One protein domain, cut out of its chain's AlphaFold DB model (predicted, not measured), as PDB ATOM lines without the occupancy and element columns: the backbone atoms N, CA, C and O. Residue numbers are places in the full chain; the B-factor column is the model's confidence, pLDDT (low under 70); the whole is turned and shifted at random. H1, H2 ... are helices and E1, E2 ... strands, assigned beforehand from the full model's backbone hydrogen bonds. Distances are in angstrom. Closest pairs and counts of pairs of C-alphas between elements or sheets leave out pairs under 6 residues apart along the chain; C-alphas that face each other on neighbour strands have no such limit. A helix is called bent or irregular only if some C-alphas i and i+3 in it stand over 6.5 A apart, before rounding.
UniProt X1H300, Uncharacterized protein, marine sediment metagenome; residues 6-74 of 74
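AT A GLANCE: This is residues 6 to 74 of the 74 residues of an uncharacterized protein of marine sediment metagenome (UniProt X1H300). What shape does the chain make? A long, bent hairpin of two strands, E1 and E2, forms one side; short H2 packs on it through residues 37 to 42, and short H1 makes a corner with H2, apart from both strands. Residues 6 to 27, with no named element, start beside E2, where residues 6 to 7 pair antiparallel with 71 to 72, and lead to H1. What is it made of? The 69 printed residues include, in order, H1, H2, E1 and E2, mixed in class, with an antiparallel sheet E1 - E2. How compact is it? It is only just compact, close to loose, with a radius of gyration of the C-alphas of 12.9 A, and only just elongated, spanning 37 by 24 by 19 A.

HOW THE PARTS SIT: How do the strands pair? E1, residues 48 to 56, and E2, residues 62 to 73, form an antiparallel hairpin at 146 degrees, with N 51 and O 67 at 2.8 A, within hydrogen-bond range. E2 bends by 54 degrees at residue 66. Where are the helices? The closest C-alphas of H2, residues 36 to 42, and E2 are those of Met 42 and Ile 71, 6.2 A apart. H1, residues 28 to 34, is close to H2 but not clearly touching, about perpendicular at 84 degrees; their closest C-alphas, Phe 32 and Ile 39, are 7.5 A apart. In H1 and H2 every O i to N i+4 pair is within hydrogen-bond range.

IN THESE COORDINATES: How long are the strands? E1 measures 24.1 A from first to last C-alpha, and E2 32.4 A. Where are the anchors? H1 begins at C-alpha 28 (-30.698, -5.828, -32.600); E2 ends at C-alpha 73 (-31.619, -25.470, -21.495).

THE WHOLE: How far does it reach? The C-alphas farthest apart, Asn 45 and Asp 59, are 38.8 A apart. Are there breaks or doubtful places? The printed part has no cut, its three links between named elements are tight, and no printed residue is under 70 in pLDDT.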
ATOM      1  N   PHE A   6     -32.089 -20.435 -23.351       93.94
ATOM      2  CA  PHE A   6     -32.625 -19.099 -23.105       93.94
ATOM      3  C   PHE A   6     -32.123 -18.524 -21.778       93.94
ATOM      4  O   PHE A   6     -31.659 -19.240 -20.891       93.94
ATOM      5  N   ILE A   7     -32.216 -17.203 -21.666       94.50
ATOM      6  CA  ILE A   7     -31.877 -16.426 -20.478       94.50
ATOM      7  C   ILE A   7     -33.078 -15.544 -20.135       94.50
ATOM      8  O   ILE A   7     -33.718 -14.989 -21.030       94.50
ATOM      9  N   LEU A   8     -33.347 -15.375 -18.840       93.62
ATOM     10  CA  LEU A   8     -34.195 -14.297 -18.348       93.62
ATOM     11  C   LEU A   8     -33.321 -13.075 -18.048       93.62
ATOM     12  O   LEU A   8     -32.423 -13.149 -17.209       93.62
ATOM     13  N   LEU A   9     -33.562 -11.966 -18.748       93.25
ATOM     14  CA  LEU A   9     -32.828 -10.725 -18.505       93.25
ATOM     15  C   LEU A   9     -33.164 -10.150 -17.126       93.25
ATOM     16  O   LEU A   9     -34.297 -10.225 -16.656       93.25
ATOM     17  N   TYR A  10     -32.163  -9.532 -16.504       90.12
ATOM     18  CA  TYR A  10     -32.264  -8.887 -15.193       90.12
ATOM     19  C   TYR A  10     -33.003  -7.539 -15.227       90.12
ATOM     20  O   TYR A  10     -33.341  -6.991 -14.181       90.12
ATOM     21  N   LYS A  11     -33.251  -7.001 -16.427       89.38
ATOM     22  CA  LYS A  11     -34.120  -5.850 -16.677       89.38
ATOM     23  C   LYS A  11     -34.911  -6.062 -17.963       89.38
ATOM     24  O   LYS A  11     -34.499  -6.825 -18.839       89.38
ATOM     25  N   LEU A  12     -36.051  -5.386 -18.076       91.44
ATOM     26  CA  LEU A  12     -36.793  -5.315 -19.332       91.44
ATOM     27  C   LEU A  12     -36.035  -4.440 -20.337       91.44
ATOM     28  O   LEU A  12     -35.316  -3.523 -19.942       91.44
ATOM     29  N   LEU A  13     -36.221  -4.723 -21.628       93.62
ATOM     30  CA  LEU A  13     -35.700  -3.854 -22.677       93.62
ATOM     31  C   LEU A  13     -36.496  -2.549 -22.708       93.62
ATOM     32  O   LEU A  13     -37.730  -2.585 -22.672       93.62
ATOM     33  N   ASP A  14     -35.797  -1.424 -22.825       91.25
ATOM     34  CA  ASP A  14     -36.399  -0.092 -22.808       91.25
ATOM     35  C   ASP A  14     -36.066   0.703 -24.084       91.25
ATOM     36  O   ASP A  14     -34.983   0.603 -24.666       91.25
ATOM     37  N   ALA A  15     -37.025   1.500 -24.553       92.88
ATOM     38  CA  ALA A  15     -36.810   2.425 -25.660       92.88
ATOM     39  C   ALA A  15     -35.983   3.652 -25.238       92.88
ATOM     40  O   ALA A  15     -35.304   4.236 -26.085       92.88
ATOM     41  N   ASP A  16     -36.028   4.038 -23.958       89.19
ATOM     42  CA  ASP A  16     -35.219   5.130 -23.401       89.19
ATOM     43  C   ASP A  16     -33.739   4.746 -23.248       89.19
ATOM     44  O   ASP A  16     -32.873   5.618 -23.317       89.19
ATOM     45  N   ASP A  17     -33.453   3.443 -23.147       89.50
ATOM     46  CA  ASP A  17     -32.101   2.866 -23.120       89.50
ATOM     47  C   ASP A  17     -31.599   2.472 -24.519       89.50
ATOM     48  O   ASP A  17     -30.608   1.762 -24.647       89.50
ATOM     49  N   GLU A  18     -32.285   2.895 -25.584       91.88
ATOM     50  CA  GLU A  18     -31.950   2.574 -26.977       91.88
ATOM     51  C   GLU A  18     -32.081   1.093 -27.390       91.88
ATOM     52  O   GLU A  18     -31.787   0.740 -28.536       91.88
ATOM     53  N   GLU A  19     -32.597   0.225 -26.524       94.75
ATOM     54  CA  GLU A  19     -32.723  -1.212 -26.789       94.75
ATOM     55  C   GLU A  19     -33.924  -1.534 -27.686       94.75
ATOM     56  O   GLU A  19     -33.899  -2.488 -28.477       94.75
ATOM     57  N   LEU A  20     -34.968  -0.711 -27.600       97.19
ATOM     58  CA  LEU A  20     -36.174  -0.798 -28.418       97.19
ATOM     59  C   LEU A  20     -36.372   0.467 -29.264       97.19
ATOM     60  O   LEU A  20     -35.943   1.567 -28.920       97.19
ATOM     61  N   THR A  21     -37.075   0.335 -30.387       96.81
ATOM     62  CA  THR A  21     -37.724   1.482 -31.028       96.81
ATOM     63  C   THR A  21     -38.889   1.952 -30.160       96.81
ATOM     64  O   THR A  21     -39.457   1.175 -29.393       96.81
ATOM     65  N   ARG A  22     -39.349   3.193 -30.351       95.94
ATOM     66  CA  ARG A  22     -40.567   3.707 -29.688       95.94
ATOM     67  C   ARG A  22     -41.822   2.866 -29.965       95.94
ATOM     68  O   ARG A  22     -42.763   2.891 -29.188       95.94
ATOM     69  N   THR A  23     -41.817   2.106 -31.060       96.38
ATOM     70  CA  THR A  23     -42.873   1.159 -31.446       96.38
ATOM     71  C   THR A  23     -42.654  -0.268 -30.923       96.38
ATOM     72  O   THR A  23     -43.396  -1.168 -31.304       96.38
ATOM     73  N   GLY A  24     -41.637  -0.501 -30.085       96.31
ATOM     74  CA  GLY A  24     -41.372  -1.787 -29.428       96.31
ATOM     75  C   GLY A  24     -40.544  -2.789 -30.240       96.31
ATOM     76  O   GLY A  24     -40.439  -3.951 -29.854       96.31
ATOM     77  N   LYS A  25     -39.944  -2.387 -31.369       97.94
ATOM     78  CA  LYS A  25     -39.069  -3.277 -32.150       97.94
ATOM     79  C   LYS A  25     -37.675  -3.318 -31.535       97.94
ATOM     80  O   LYS A  25     -37.094  -2.278 -31.260       97.94
ATOM     81  N   VAL A  26     -37.100  -4.509 -31.402       97.88
ATOM     82  CA  VAL A  26     -35.739  -4.680 -30.871       97.88
ATOM     83  C   VAL A  26     -34.698  -4.053 -31.800       97.88
ATOM     84  O   VAL A  26     -34.600  -4.417 -32.978       97.88
ATOM     85  N   ARG A  27     -33.858  -3.163 -31.263       97.75
ATOM     86  CA  ARG A  27     -32.683  -2.608 -31.952       97.75
ATOM     87  C   ARG A  27     -31.524  -3.596 -31.844       97.75
ATOM     88  O   ARG A  27     -30.608  -3.438 -31.046       97.75
ATOM     89  N   ARG A  28     -31.575  -4.641 -32.680       96.94
ATOM     90  CA  ARG A  28     -30.698  -5.828 -32.600       96.94
ATOM     91  C   ARG A  28     -29.208  -5.525 -32.454       96.94
ATOM     92  O   ARG A  28     -28.568  -6.182 -31.650       96.94
ATOM     93  N   LYS A  29     -28.664  -4.565 -33.211       97.00
ATOM     94  CA  LYS A  29     -27.235  -4.215 -33.130       97.00
ATOM     95  C   LYS A  29     -26.866  -3.697 -31.735       97.00
ATOM     96  O   LYS A  29     -25.935  -4.210 -31.133       97.00
ATOM     97  N   PHE A  30     -27.645  -2.746 -31.222       95.94
ATOM     98  CA  PHE A  30     -27.427  -2.151 -29.906       95.94
ATOM     99  C   PHE A  30     -27.574  -3.193 -28.792       95.94
ATOM    100  O   PHE A  30     -26.685  -3.351 -27.965       95.94
ATOM    101  N   VAL A  31     -28.654  -3.982 -28.825       95.56
ATOM    102  CA  VAL A  31     -28.878  -5.067 -27.855       95.56
ATOM    103  C   VAL A  31     -27.762  -6.114 -27.921       95.56
ATOM    104  O   VAL A  31     -27.302  -6.585 -26.889       95.56
ATOM    105  N   PHE A  32     -27.285  -6.472 -29.112       95.81
ATOM    106  CA  PHE A  32     -26.183  -7.422 -29.241       95.81
ATOM    107  C   PHE A  32     -24.893  -6.902 -28.597       95.81
ATOM    108  O   PHE A  32     -24.239  -7.647 -27.877       95.81
ATOM    109  N   GLU A  33     -24.543  -5.638 -28.836       95.56
ATOM    110  CA  GLU A  33     -23.358  -5.006 -28.246       95.56
ATOM    111  C   GLU A  33     -23.489  -4.895 -26.718       95.56
ATOM    112  O   GLU A  33     -22.585  -5.308 -25.996       95.56
ATOM    113  N   GLN A  34     -24.643  -4.434 -26.223       92.62
ATOM    114  CA  GLN A  34     -24.905  -4.244 -24.793       92.62
ATOM    115  C   GLN A  34     -24.912  -5.556 -23.995       92.62
ATOM    116  O   GLN A  34     -24.463  -5.592 -22.851       92.62
ATOM    117  N   TYR A  35     -25.436  -6.636 -24.578       93.88
ATOM    118  CA  TYR A  35     -25.603  -7.931 -23.907       93.88
ATOM    119  C   TYR A  35     -24.621  -8.991 -24.411       93.88
ATOM    120  O   TYR A  35     -24.864 -10.188 -24.233       93.88
ATOM    121  N   LYS A  36     -23.514  -8.572 -25.033       94.88
ATOM    122  CA  LYS A  36     -22.560  -9.472 -25.684       94.88
ATOM    123  C   LYS A  36     -22.090 -10.600 -24.767       94.88
ATOM    124  O   LYS A  36     -22.143 -11.756 -25.171       94.88
ATOM    125  N   ASP A  37     -21.730 -10.287 -23.527       93.94
ATOM    126  CA  ASP A  37     -21.232 -11.283 -22.572       93.94
ATOM    127  C   ASP A  37     -22.284 -12.341 -22.218       93.94
ATOM    128  O   ASP A  37     -21.968 -13.525 -22.091       93.94
ATOM    129  N   LEU A  38     -23.551 -11.934 -22.096       94.06
ATOM    130  CA  LEU A  38     -24.664 -12.849 -21.846       94.06
ATOM    131  C   LEU A  38     -24.929 -13.739 -23.061       94.06
ATOM    132  O   LEU A  38     -25.114 -14.946 -22.908       94.06
ATOM    133  N   ILE A  39     -24.907 -13.160 -24.262       94.12
ATOM    134  CA  ILE A  39     -25.093 -13.890 -25.520       94.12
ATOM    135  C   ILE A  39     -23.956 -14.898 -25.717       94.12
ATOM    136  O   ILE A  39     -24.220 -16.071 -25.972       94.12
ATOM    137  N   ASP A  40     -22.704 -14.482 -25.533       94.44
ATOM    138  CA  ASP A  40     -21.536 -15.360 -25.632       94.44
ATOM    139  C   ASP A  40     -21.617 -16.487 -24.589       94.44
ATOM    140  O   ASP A  40     -21.341 -17.651 -24.897       94.44
ATOM    141  N   ALA A  41     -22.081 -16.184 -23.370       93.81
ATOM    142  CA  ALA A  41     -22.287 -17.190 -22.338       93.81
ATOM    143  C   ALA A  41     -23.350 -18.235 -22.733       93.81
ATOM    144  O   ALA A  41     -23.136 -19.416 -22.454       93.81
ATOM    145  N   MET A  42     -24.423 -17.856 -23.446       92.38
ATOM    146  CA  MET A  42     -25.430 -18.801 -23.967       92.38
ATOM    147  C   MET A  42     -24.872 -19.803 -24.983       92.38
ATOM    148  O   MET A  42     -25.415 -20.902 -25.108       92.38
ATOM    149  N   TYR A  43     -23.828 -19.424 -25.724       91.38
ATOM    150  CA  TYR A  43     -23.141 -20.301 -26.681       91.38
ATOM    151  C   TYR A  43     -21.935 -21.024 -26.070       91.38
ATOM    152  O   TYR A  43     -21.277 -21.818 -26.742       91.38
ATOM    153  N   SER A  44     -21.653 -20.774 -24.794       90.19
ATOM    154  CA  SER A  44     -20.618 -21.457 -24.028       90.19
ATOM    155  C   SER A  44     -21.196 -22.616 -23.200       90.19
ATOM    156  O   SER A  44     -22.396 -22.875 -23.196       90.19
ATOM    157  N   ASN A  45     -20.339 -23.298 -22.434       87.81
ATOM    158  CA  ASN A  45     -20.752 -24.322 -21.467       87.81
ATOM    159  C   ASN A  45     -21.065 -23.759 -20.062       87.81
ATOM    160  O   ASN A  45     -21.141 -24.526 -19.098       87.81
ATOM    161  N   LYS A  46     -21.222 -22.435 -19.912       91.88
ATOM    162  CA  LYS A  46     -21.588 -21.812 -18.630       91.88
ATOM    163  C   LYS A  46     -23.035 -22.142 -18.245       91.88
ATOM    164  O   LYS A  46     -23.908 -22.260 -19.098       91.88
ATOM    165  N   LYS A  47     -23.283 -22.274 -16.939       94.06
ATOM    166  CA  LYS A  47     -24.633 -22.445 -16.365       94.06
ATOM    167  C   LYS A  47     -25.204 -21.137 -15.822       94.06
ATOM    168  O   LYS A  47     -26.418 -20.963 -15.773       94.06
ATOM    169  N   GLU A  48     -24.323 -20.227 -15.431       95.44
ATOM    170  CA  GLU A  48     -24.666 -18.931 -14.873       95.44
ATOM    171  C   GLU A  48     -23.572 -17.899 -15.157       95.44
ATOM    172  O   GLU A  48     -22.443 -18.252 -15.522       95.44
ATOM    173  N   LEU A  49     -23.934 -16.628 -15.026       94.81
ATOM    174  CA  LEU A  49     -23.051 -15.485 -15.197       94.81
ATOM    175  C   LEU A  49     -23.430 -14.407 -14.180       94.81
ATOM    176  O   LEU A  49     -24.589 -13.998 -14.112       94.81
ATOM    177  N   GLU A  50     -22.454 -13.938 -13.411       94.88
ATOM    178  CA  GLU A  50     -22.604 -12.709 -12.633       94.88
ATOM    179  C   GLU A  50     -22.611 -11.516 -13.582       94.88
ATOM    180  O   GLU A  50     -21.745 -11.383 -14.448       94.88
ATOM    181  N   VAL A  51     -23.610 -10.656 -13.430       92.50
ATOM    182  CA  VAL A  51     -23.772  -9.462 -14.247       92.50
ATOM    183  C   VAL A  51     -23.943  -8.243 -13.370       92.50
ATOM    184  O   VAL A  51     -24.612  -8.271 -12.335       92.50
ATOM    185  N   LYS A  52     -23.355  -7.151 -13.847       90.50
ATOM    186  CA  LYS A  52     -23.517  -5.817 -13.298       90.50
ATOM    187  C   LYS A  52     -24.085  -4.925 -14.390       90.50
ATOM    188  O   LYS A  52     -23.406  -4.646 -15.373       90.50
ATOM    189  N   GLY A  53     -25.345  -4.534 -14.243       85.38
ATOM    190  CA  GLY A  53     -26.059  -3.709 -15.213       85.38
ATOM    191  C   GLY A  53     -26.382  -2.333 -14.650       85.38
ATOM    192  O   GLY A  53     -26.669  -2.196 -13.462       85.38
ATOM    193  N   GLN A  54     -26.376  -1.311 -15.500       83.56
ATOM    194  CA  GLN A  54     -26.979  -0.028 -15.148       83.56
ATOM    195  C   GLN A  54     -28.479  -0.089 -15.438       83.56
ATOM    196  O   GLN A  54     -28.899  -0.594 -16.480       83.56
ATOM    197  N   VAL A  55     -29.282   0.407 -14.502       83.00
ATOM    198  CA  VAL A  55     -30.732   0.536 -14.660       83.00
ATOM    199  C   VAL A  55     -31.069   2.004 -14.496       83.00
ATOM    200  O   VAL A  55     -30.847   2.579 -13.430       83.00
ATOM    201  N   ARG A  56     -31.594   2.617 -15.555       81.62
ATOM    202  CA  ARG A  56     -32.141   3.964 -15.476       81.62
ATOM    203  C   ARG A  56     -33.594   3.877 -15.025       81.62
ATOM    204  O   ARG A  56     -34.429   3.250 -15.671       81.62
ATOM    205  N   TYR A  57     -33.889   4.494 -13.892       79.88
ATOM    206  CA  TYR A  57     -35.242   4.621 -13.375       79.88
ATOM    207  C   TYR A  57     -35.946   5.822 -14.014       79.88
ATOM    208  O   TYR A  57     -35.322   6.746 -14.536       79.88
ATOM    209  N   ARG A  58     -37.281   5.811 -13.966       77.94
ATOM    210  CA  ARG A  58     -38.125   6.853 -14.580       77.94
ATOM    211  C   ARG A  58     -37.981   8.227 -13.926       77.94
ATOM    212  O   ARG A  58     -38.328   9.226 -14.542       77.94
ATOM    213  N   ASP A  59     -37.489   8.272 -12.694       84.94
ATOM    214  CA  ASP A  59     -37.140   9.500 -11.972       84.94
ATOM    215  C   ASP A  59     -35.778  10.083 -12.408       84.94
ATOM    216  O   ASP A  59     -35.371  11.135 -11.922       84.94
ATOM    217  N   GLY A  60     -35.082   9.426 -13.344       80.06
ATOM    218  CA  GLY A  60     -33.772   9.826 -13.850       80.06
ATOM    219  C   GLY A  60     -32.602   9.277 -13.036       80.06
ATOM    220  O   GLY A  60     -31.450   9.466 -13.433       80.06
ATOM    221  N   HIS A  61     -32.860   8.572 -11.933       87.31
ATOM    222  CA  HIS A  61     -31.796   7.952 -11.155       87.31
ATOM    223  C   HIS A  61     -31.198   6.767 -11.912       87.31
ATOM    224  O   HIS A  61     -31.897   5.987 -12.559       87.31
ATOM    225  N   ILE A  62     -29.878   6.617 -11.813       87.00
ATOM    226  CA  ILE A  62     -29.159   5.472 -12.369       87.00
ATOM    227  C   ILE A  62     -28.780   4.571 -11.202       87.00
ATOM    228  O   ILE A  62     -27.915   4.907 -10.394       87.00
ATOM    229  N   GLY A  63     -29.457   3.433 -11.106       88.19
ATOM    230  CA  GLY A  63     -29.071   2.355 -10.211       88.19
ATOM    231  C   GLY A  63     -28.086   1.412 -10.876       88.19
ATOM    232  O   GLY A  63     -27.960   1.354 -12.101       88.19
ATOM    233  N   THR A  64     -27.415   0.626 -10.045       89.44
ATOM    234  CA  THR A  64     -26.667  -0.538 -10.507       89.44
ATOM    235  C   THR A  64     -27.329  -1.788  -9.961       89.44
ATOM    236  O   THR A  64     -27.605  -1.864  -8.765       89.44
ATOM    237  N   ILE A  65     -27.596  -2.750 -10.837       89.44
ATOM    238  CA  ILE A  65     -28.079  -4.072 -10.458       89.44
ATOM    239  C   ILE A  65     -26.925  -5.060 -10.562       89.44
ATOM    240  O   ILE A  65     -26.287  -5.173 -11.606       89.44
ATOM    241  N   GLU A  66     -26.656  -5.756  -9.466       93.81
ATOM    242  CA  GLU A  66     -25.713  -6.868  -9.407       93.81
ATOM    243  C   GLU A  66     -26.522  -8.137  -9.167       93.81
ATOM    244  O   GLU A  66     -27.280  -8.235  -8.201       93.81
ATOM    245  N   THR A  67     -26.446  -9.084 -10.099       94.31
ATOM    246  CA  THR A  67     -27.218 -10.323 -10.004       94.31
ATOM    247  C   THR A  67     -26.549 -11.460 -10.761       94.31
ATOM    248  O   THR A  67     -25.659 -11.247 -11.581       94.31
ATOM    249  N   THR A  68     -26.999 -12.682 -10.502       95.62
ATOM    250  CA  THR A  68     -26.540 -13.880 -11.199       95.62
ATOM    251  C   THR A  68     -27.634 -14.349 -12.142       95.62
ATOM    252  O   THR A  68     -28.732 -14.723 -11.724       95.62
ATOM    253  N   VAL A  69     -27.330 -14.349 -13.434       95.12
ATOM    254  CA  VAL A  69     -28.243 -14.790 -14.484       95.12
ATOM    255  C   VAL A  69     -27.971 -16.250 -14.813       95.12
ATOM    256  O   VAL A  69     -26.820 -16.648 -14.980       95.12
ATOM    257  N   ARG A  70     -29.031 -17.054 -14.938       96.19
ATOM    258  CA  ARG A  70     -28.941 -18.476 -15.299       96.19
ATOM    259  C   ARG A  70     -29.184 -18.687 -16.788       96.19
ATOM    260  O   ARG A  70     -30.085 -18.083 -17.365       96.19
ATOM    261  N   ILE A  71     -28.415 -19.600 -17.372       95.25
ATOM    262  CA  ILE A  71     -28.598 -20.085 -18.741       95.25
ATOM    263  C   ILE A  71     -29.396 -21.382 -18.658       95.25
ATOM    264  O   ILE A  71     -28.932 -22.376 -18.096       95.25
ATOM    265  N   LEU A  72     -30.614 -21.359 -19.190       94.00
ATOM    266  CA  LEU A  72     -31.543 -22.478 -19.121       94.00
ATOM    267  C   LEU A  72     -31.553 -23.228 -20.449       94.00
ATOM    268  O   LEU A  72     -31.665 -22.615 -21.510       94.00
ATOM    269  N   LYS A  73     -31.441 -24.554 -20.366       91.44
ATOM    270  CA  LYS A  73     -31.619 -25.470 -21.495       91.44
ATOM    271  C   LYS A  73     -33.086 -25.865 -21.611       91.44
ATOM    272  O   LYS A  73     -33.760 -25.992 -20.589       91.44
ATOM    273  N   VAL A  74     -33.540 -26.030 -22.848       85.81
ATOM    274  CA  VAL A  74     -34.902 -26.455 -23.205       85.81
ATOM    275  C   VAL A  74     -34.938 -27.956 -23.422       85.81
ATOM    276  O   VAL A  74     -33.965 -28.479 -24.010       85.81
TER     277      VAL A  74